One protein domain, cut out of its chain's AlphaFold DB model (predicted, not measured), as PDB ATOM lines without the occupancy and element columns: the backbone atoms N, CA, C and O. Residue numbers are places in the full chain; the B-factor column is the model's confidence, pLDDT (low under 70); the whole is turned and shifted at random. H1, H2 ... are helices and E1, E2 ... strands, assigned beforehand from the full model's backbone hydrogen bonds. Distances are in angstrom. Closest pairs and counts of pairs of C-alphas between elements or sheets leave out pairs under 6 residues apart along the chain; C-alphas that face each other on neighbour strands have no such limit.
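AT A GLANCE: This is residues 28 to 78 of the 78 residues of an uncharacterized protein of Vibrio tubiashii (UniProt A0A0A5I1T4). The model is an extended rod with a part at each end: the short helix H1 and the longer H2 meet at one end, and a slender two-stranded hairpin, E1 and E2, reaches out to the other. The link of residues 49 to 55 joins these ends, and after E2 the last stretch, residues 71 to 78, folds back toward the helical end. The printed part has 51 residues with two named helices and two named strands, in the order H1, H2, E1, E2; the sheet, E1 - E2, is antiparallel and the class is mixed, helices and strands. It is extended, with a radius of gyration of the C-alphas of 15.7 A and spans of 46 by 22 by 15 A.

IN THESE COORDINATES: H1 is residues 29 to 32, beginning at C-alpha 29 (19.663, -30.232, -3.243). H2, residues 36 to 48, is 18.7 A long. E1, residues 56 to 62, is 19.2 A long. E2, residues 68 to 70, is 7.0 A long and ends at C-alpha 70 (13.565, -24.302, 15.587).

HOW THE PARTS SIT: H1 and H2 touch, H2 with residues 38 to 42 alone; their closest C-alphas, of Tyr 30 and Leu 42, are 6.0 A apart. Every O i to N i+4 pair of H2 is within hydrogen-bond range, and H1 is too short for such a pair. H1 is apart from E1 and E2, and H2 is apart from E2. E1 and E2 form an antiparallel hairpin, their directions at 144 degrees. N 60 and O 69 are within hydrogen-bond range at 2.9 A, as are N 69 and O 60 at 2.9 A.

THE WHOLE: The C-alphas farthest apart, of Leu 37 and Val 64, are 46.4 A apart. Residues 62 to 67, of which 62 belongs to E1, stand free. The printed part has no cut and no long link. Its mean pLDDT is 83.9; residues 52 to 53 and 75 to 78 are under 70.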
ATOM      1  N   SER A  28      16.331 -27.926  -0.444       80.19
ATOM      2  CA  SER A  28      16.723 -29.231  -0.980       80.19
ATOM      3  C   SER A  28      17.926 -29.093  -1.916       80.19
ATOM      4  O   SER A  28      18.224 -28.003  -2.408       80.19
ATOM      5  N   SER A  29      18.595 -30.205  -2.230       79.56
ATOM      6  CA  SER A  29      19.663 -30.232  -3.243       79.56
ATOM      7  C   SER A  29      19.172 -29.822  -4.640       79.56
ATOM      8  O   SER A  29      19.933 -29.269  -5.430       79.56
ATOM      9  N   TYR A  30      17.885 -30.018  -4.938       81.31
ATOM     10  CA  TYR A  30      17.279 -29.576  -6.196       81.31
ATOM     11  C   TYR A  30      17.110 -28.053  -6.286       81.31
ATOM     12  O   TYR A  30      16.979 -27.518  -7.384       81.31
ATOM     13  N   ASP A  31      17.121 -27.338  -5.157       81.38
ATOM     14  CA  ASP A  31      17.023 -25.873  -5.149       81.38
ATOM     15  C   ASP A  31      18.347 -25.198  -5.523       81.38
ATOM     16  O   ASP A  31      18.365 -24.065  -6.018       81.38
ATOM     17  N   THR A  32      19.462 -25.890  -5.285       84.56
ATOM     18  CA  THR A  32      20.805 -25.392  -5.586       84.56
ATOM     19  C   THR A  32      21.241 -25.757  -7.006       84.56
ATOM     20  O   THR A  32      21.880 -24.933  -7.665       84.56
ATOM     21  N   ASP A  33      20.847 -26.926  -7.527       85.50
ATOM     22  CA  ASP A  33      21.157 -27.350  -8.899       85.50
ATOM     23  C   ASP A  33      20.151 -26.804  -9.930       85.50
ATOM     24  O   ASP A  33      19.115 -27.400 -10.232       85.50
ATOM     25  N   LYS A  34      20.494 -25.657 -10.527       86.81
ATOM     26  CA  LYS A  34      19.677 -24.986 -11.554       86.81
ATOM     27  C   LYS A  34      19.942 -25.467 -12.984       86.81
ATOM     28  O   LYS A  34      19.387 -24.886 -13.921       86.81
ATOM     29  N   SER A  35      20.790 -26.477 -13.173       92.75
ATOM     30  CA  SER A  35      21.106 -27.010 -14.500       92.75
ATOM     31  C   SER A  35      19.893 -27.691 -15.149       92.75
ATOM     32  O   SER A  35      18.909 -28.037 -14.488       92.75
ATOM     33  N   LEU A  36      19.953 -27.919 -16.467       91.19
ATOM     34  CA  LEU A  36      18.919 -28.676 -17.182       91.19
ATOM     35  C   LEU A  36      18.758 -30.090 -16.592       91.19
ATOM     36  O   LEU A  36      17.640 -30.555 -16.389       91.19
ATOM     37  N   LEU A  37      19.878 -30.743 -16.263       91.19
ATOM     38  CA  LEU A  37      19.886 -32.060 -15.627       91.19
ATOM     39  C   LEU A  37      19.275 -32.015 -14.224       91.19
ATOM     40  O   LEU A  37      18.480 -32.890 -13.891       91.19
ATOM     41  N   GLY A  38      19.587 -30.986 -13.430       89.06
ATOM     42  CA  GLY A  38      18.980 -30.761 -12.115       89.06
ATOM     43  C   GLY A  38      17.456 -30.661 -12.191       89.06
ATOM     44  O   GLY A  38      16.745 -31.330 -11.442       89.06
ATOM     45  N   ARG A  39      16.934 -29.925 -13.181       89.12
ATOM     46  CA  ARG A  39      15.486 -29.813 -13.434       89.12
ATOM     47  C   ARG A  39      14.843 -31.136 -13.849       89.12
ATOM     48  O   ARG A  39      13.753 -31.446 -13.379       89.12
ATOM     49  N   ILE A  40      15.510 -31.925 -14.696       91.12
ATOM     50  CA  ILE A  40      15.023 -33.256 -15.098       91.12
ATOM     51  C   ILE A  40      14.980 -34.198 -13.889       91.12
ATOM     52  O   ILE A  40      13.989 -34.897 -13.689       91.12
ATOM     53  N   LYS A  41      16.018 -34.183 -13.044       89.12
ATOM     54  CA  LYS A  41      16.048 -34.971 -11.804       89.12
ATOM     55  C   LYS A  41      14.944 -34.550 -10.835       89.12
ATOM     56  O   LYS A  41      14.270 -35.422 -10.295       89.12
ATOM     57  N   LEU A  42      14.718 -33.245 -10.658       87.62
ATOM     58  CA  LEU A  42      13.621 -32.723  -9.836       87.62
ATOM     59  C   LEU A  42      12.259 -33.203 -10.352       87.62
ATOM     60  O   LEU A  42      11.419 -33.631  -9.562       87.62
ATOM     61  N   PHE A  43      12.047 -33.164 -11.668       87.44
ATOM     62  CA  PHE A  43      10.815 -33.645 -12.290       87.44
ATOM     63  C   PHE A  43      10.599 -35.146 -12.044       87.44
ATOM     64  O   PHE A  43       9.533 -35.544 -11.579       87.44
ATOM     65  N   ALA A  44      11.624 -35.972 -12.274       89.12
ATOM     66  CA  ALA A  44      11.561 -37.410 -12.017       89.12
ATOM     67  C   ALA A  44      11.311 -37.729 -10.532       89.12
ATOM     68  O   ALA A  44      10.442 -38.540 -10.218       89.12
ATOM     69  N   ASN A  45      12.018 -37.054  -9.617       85.38
ATOM     70  CA  ASN A  45      11.828 -37.206  -8.174       85.38
ATOM     71  C   ASN A  45      10.401 -36.822  -7.751       85.38
ATOM     72  O   ASN A  45       9.769 -37.553  -6.993       85.38
ATOM     73  N   SER A  46       9.871 -35.726  -8.306       83.94
ATOM     74  CA  SER A  46       8.500 -35.281  -8.044       83.94
ATOM     75  C   SER A  46       7.471 -36.323  -8.480       83.94
ATOM     76  O   SER A  46       6.498 -36.526  -7.771       83.94
ATOM     77  N   ILE A  47       7.674 -37.017  -9.603       86.88
ATOM     78  CA  ILE A  47       6.753 -38.074 -10.049       86.88
ATOM     79  C   ILE A  47       6.840 -39.310  -9.145       86.88
ATOM     80  O   ILE A  47       5.808 -39.815  -8.713       86.88
ATOM     81  N   ILE A  48       8.054 -39.786  -8.847       85.19
ATOM     82  CA  ILE A  48       8.273 -41.014  -8.060       85.19
ATOM     83  C   ILE A  48       7.714 -40.872  -6.640       85.19
ATOM     84  O   ILE A  48       7.066 -41.785  -6.139       85.19
ATOM     85  N   ASN A  49       7.919 -39.713  -6.013       79.81
ATOM     86  CA  ASN A  49       7.525 -39.467  -4.626       79.81
ATOM     87  C   ASN A  49       6.094 -38.916  -4.476       79.81
ATOM     88  O   ASN A  49       5.737 -38.414  -3.414       79.81
ATOM     89  N   GLY A  50       5.269 -38.973  -5.531       75.94
ATOM     90  CA  GLY A  50       3.867 -38.537  -5.477       75.94
ATOM     91  C   GLY A  50       3.652 -37.017  -5.462       75.94
ATOM     92  O   GLY A  50       2.531 -36.562  -5.255       75.94
ATOM     93  N   GLY A  51       4.695 -36.234  -5.740       71.88
ATOM     94  CA  GLY A  51       4.650 -34.780  -5.866       71.88
ATOM     95  C   GLY A  51       4.556 -34.033  -4.533       71.88
ATOM     96  O   GLY A  51       4.042 -34.538  -3.544       71.88
ATOM     97  N   HIS A  52       5.070 -32.795  -4.523       64.75
ATOM     98  CA  HIS A  52       4.932 -31.769  -3.469       64.75
ATOM     99  C   HIS A  52       5.213 -32.169  -2.005       64.75
ATOM    100  O   HIS A  52       4.916 -31.387  -1.100       64.75
ATOM    101  N   TYR A  53       5.842 -33.315  -1.745       65.00
ATOM    102  CA  TYR A  53       6.425 -33.590  -0.439       65.00
ATOM    103  C   TYR A  53       7.724 -32.812  -0.290       65.00
ATOM    104  O   TYR A  53       8.666 -32.962  -1.069       65.00
ATOM    105  N   TYR A  54       7.758 -31.960   0.725       72.75
ATOM    106  CA  TYR A  54       8.955 -31.239   1.104       72.75
ATOM    107  C   TYR A  54       9.232 -31.467   2.577       72.75
ATOM    108  O   TYR A  54       8.312 -31.430   3.397       72.75
ATOM    109  N   ASN A  55      10.508 -31.617   2.916       80.81
ATOM    110  CA  ASN A  55      10.922 -31.566   4.307       80.81
ATOM    111  C   ASN A  55      10.621 -30.161   4.840       80.81
ATOM    112  O   ASN A  55      10.935 -29.155   4.195       80.81
ATOM    113  N   MET A  56       9.976 -30.091   6.000       86.06
ATOM    114  CA  MET A  56       9.570 -28.838   6.629       86.06
ATOM    115  C   MET A  56      10.302 -28.687   7.958       86.06
ATOM    116  O   MET A  56      10.359 -29.621   8.750       86.06
ATOM    117  N   ASP A  57      10.814 -27.491   8.213       90.94
ATOM    118  CA  ASP A  57      11.206 -27.046   9.540       90.94
ATOM    119  C   ASP A  57       9.994 -26.472  10.267       90.94
ATOM    120  O   ASP A  57       9.338 -25.539   9.787       90.94
ATOM    121  N   ARG A  58       9.722 -26.993  11.459       90.88
ATOM    122  CA  ARG A  58       8.767 -26.410  12.391       90.88
ATOM    123  C   ARG A  58       9.487 -25.411  13.279       90.88
ATOM    124  O   ARG A  58      10.431 -25.739  13.985       90.88
ATOM    125  N   TYR A  59       8.998 -24.181  13.277       91.88
ATOM    126  CA  TYR A  59       9.438 -23.140  14.190       91.88
ATOM    127  C   TYR A  59       8.318 -22.743  15.133       91.88
ATOM    128  O   TYR A  59       7.167 -22.591  14.722       91.88
ATOM    129  N   VAL A  60       8.683 -22.450  16.374       92.00
ATOM    130  CA  VAL A  60       7.801 -21.802  17.342       92.00
ATOM    131  C   VAL A  60       8.245 -20.358  17.525       92.00
ATOM    132  O   VAL A  60       9.427 -20.065  17.710       92.00
ATOM    133  N   LYS A  61       7.298 -19.423  17.437       93.12
ATOM    134  CA  LYS A  61       7.551 -17.994  17.631       93.12
ATOM    135  C   LYS A  61       6.769 -17.479  18.825       93.12
ATOM    136  O   LYS A  61       5.541 -17.558  18.838       93.12
ATOM    137  N   CYS A  62       7.465 -16.921  19.810       94.12
ATOM    138  CA  CYS A  62       6.834 -16.278  20.958       94.12
ATOM    139  C   CYS A  62       6.014 -15.073  20.487       94.12
ATOM    140  O   CYS A  62       6.552 -14.171  19.840       94.12
ATOM    141  N   LYS A  63       4.725 -15.017  20.839       93.38
ATOM    142  CA  LYS A  63       3.853 -13.886  20.476       93.38
ATOM    143  C   LYS A  63       4.102 -12.633  21.325       93.38
ATOM    144  O   LYS A  63       3.597 -11.575  20.974       93.38
ATOM    145  N   VAL A  64       4.874 -12.746  22.411       94.69
ATOM    146  CA  VAL A  64       5.211 -11.625  23.306       94.69
ATOM    147  C   VAL A  64       6.508 -10.940  22.873       94.69
ATOM    148  O   VAL A  64       6.499  -9.754  22.575       94.69
ATOM    149  N   CYS A  65       7.624 -11.674  22.806       95.56
ATOM    150  CA  CYS A  65       8.934 -11.090  22.478       95.56
ATOM    151  C   CYS A  65       9.377 -11.300  21.023       95.56
ATOM    152  O   CYS A  65      10.425 -10.798  20.623       95.56
ATOM    153  N   GLY A  66       8.631 -12.080  20.235       94.25
ATOM    154  CA  GLY A  66       8.930 -12.332  18.826       94.25
ATOM    155  C   GLY A  66      10.061 -13.328  18.552       94.25
ATOM    156  O   GLY A  66      10.315 -13.610  17.381       94.25
ATOM    157  N   THR A  67      10.720 -13.875  19.581       94.94
ATOM    158  CA  THR A  67      11.784 -14.884  19.421       94.94
ATOM    159  C   THR A  67      11.257 -16.100  18.671       94.94
ATOM    160  O   THR A  67      10.206 -16.631  19.030       94.94
ATOM    161  N   LYS A  68      11.990 -16.520  17.638       93.12
ATOM    162  CA  LYS A  68      11.696 -17.684  16.799       93.12
ATOM    163  C   LYS A  68      12.744 -18.760  17.078       93.12
ATOM    164  O   LYS A  68      13.932 -18.476  16.971       93.12
ATOM    165  N   GLU A  69      12.305 -19.967  17.408       92.25
ATOM    166  CA  GLU A  69      13.170 -21.120  17.685       92.25
ATOM    167  C   GLU A  69      12.785 -22.289  16.773       92.25
ATOM    168  O   GLU A  69      11.607 -22.451  16.444       92.25
ATOM    169  N   LEU A  70      13.782 -23.058  16.325       91.94
ATOM    170  CA  LEU A  70      13.565 -24.302  15.587       91.94
ATOM    171  C   LEU A  70      13.112 -25.383  16.575       91.94
ATOM    172  O   LEU A  70      13.747 -25.564  17.611       91.94
ATOM    173  N   ASP A  71      12.023 -26.072  16.254       89.62
ATOM    174  CA  ASP A  71      11.347 -27.033  17.129       89.62
ATOM    175  C   ASP A  71      10.860 -28.248  16.318       89.62
ATOM    176  O   ASP A  71       9.668 -28.580  16.283       89.62
ATOM    177  N   ASN A  72      11.804 -28.882  15.613       87.94
ATOM    178  CA  ASN A  72      11.601 -30.152  14.913       87.94
ATOM    179  C   ASN A  72      11.617 -31.305  15.913       87.94
ATOM    180  O   ASN A  72      12.498 -31.374  16.769       87.94
ATOM    181  N   TRP A  73      10.641 -32.201  15.810       79.19
ATOM    182  CA  TRP A  73      10.507 -33.348  16.704       79.19
ATOM    183  C   TRP A  73      10.649 -34.635  15.892       79.19
ATOM    184  O   TRP A  73       9.982 -34.795  14.872       79.19
ATOM    185  N   GLY A  74      11.491 -35.554  16.370       75.44
ATOM    186  CA  GLY A  74      11.812 -36.804  15.677       75.44
ATOM    187  C   GLY A  74      13.015 -36.695  14.737       75.44
ATOM    188  O   GLY A  74      13.597 -35.625  14.567       75.44
ATOM    189  N   ASN A  75      13.386 -37.834  14.152       63.84
ATOM    190  CA  ASN A  75      14.407 -37.911  13.112       63.84
ATOM    191  C   ASN A  75      13.726 -37.876  11.742       63.84
ATOM    192  O   ASN A  75      12.649 -38.446  11.570       63.84
ATOM    193  N   GLU A  76      14.353 -37.199  10.785       60.03
ATOM    194  CA  GLU A  76      13.893 -37.178   9.398       60.03
ATOM    195  C   GLU A  76      13.905 -38.610   8.848       60.03
ATOM    196  O   GLU A  76      14.901 -39.319   8.988       60.03
ATOM    197  N   PHE A  77      12.790 -39.048   8.259       55.38
ATOM    198  CA  PHE A  77      12.803 -40.225   7.400       55.38
ATOM    199  C   PHE A  77      13.381 -39.770   6.056       55.38
ATOM    200  O   PHE A  77      12.710 -39.036   5.329       55.38
ATOM    201  N   GLU A  78      14.634 -40.132   5.780       47.47
ATOM    202  CA  GLU A  78      15.177 -40.151   4.413       47.47
ATOM    203  C   GLU A  78      14.806 -41.458   3.708       47.47
ATOM    204  O   GLU A  78      14.867 -42.527   4.363       47.47
TER     205      GLU A  78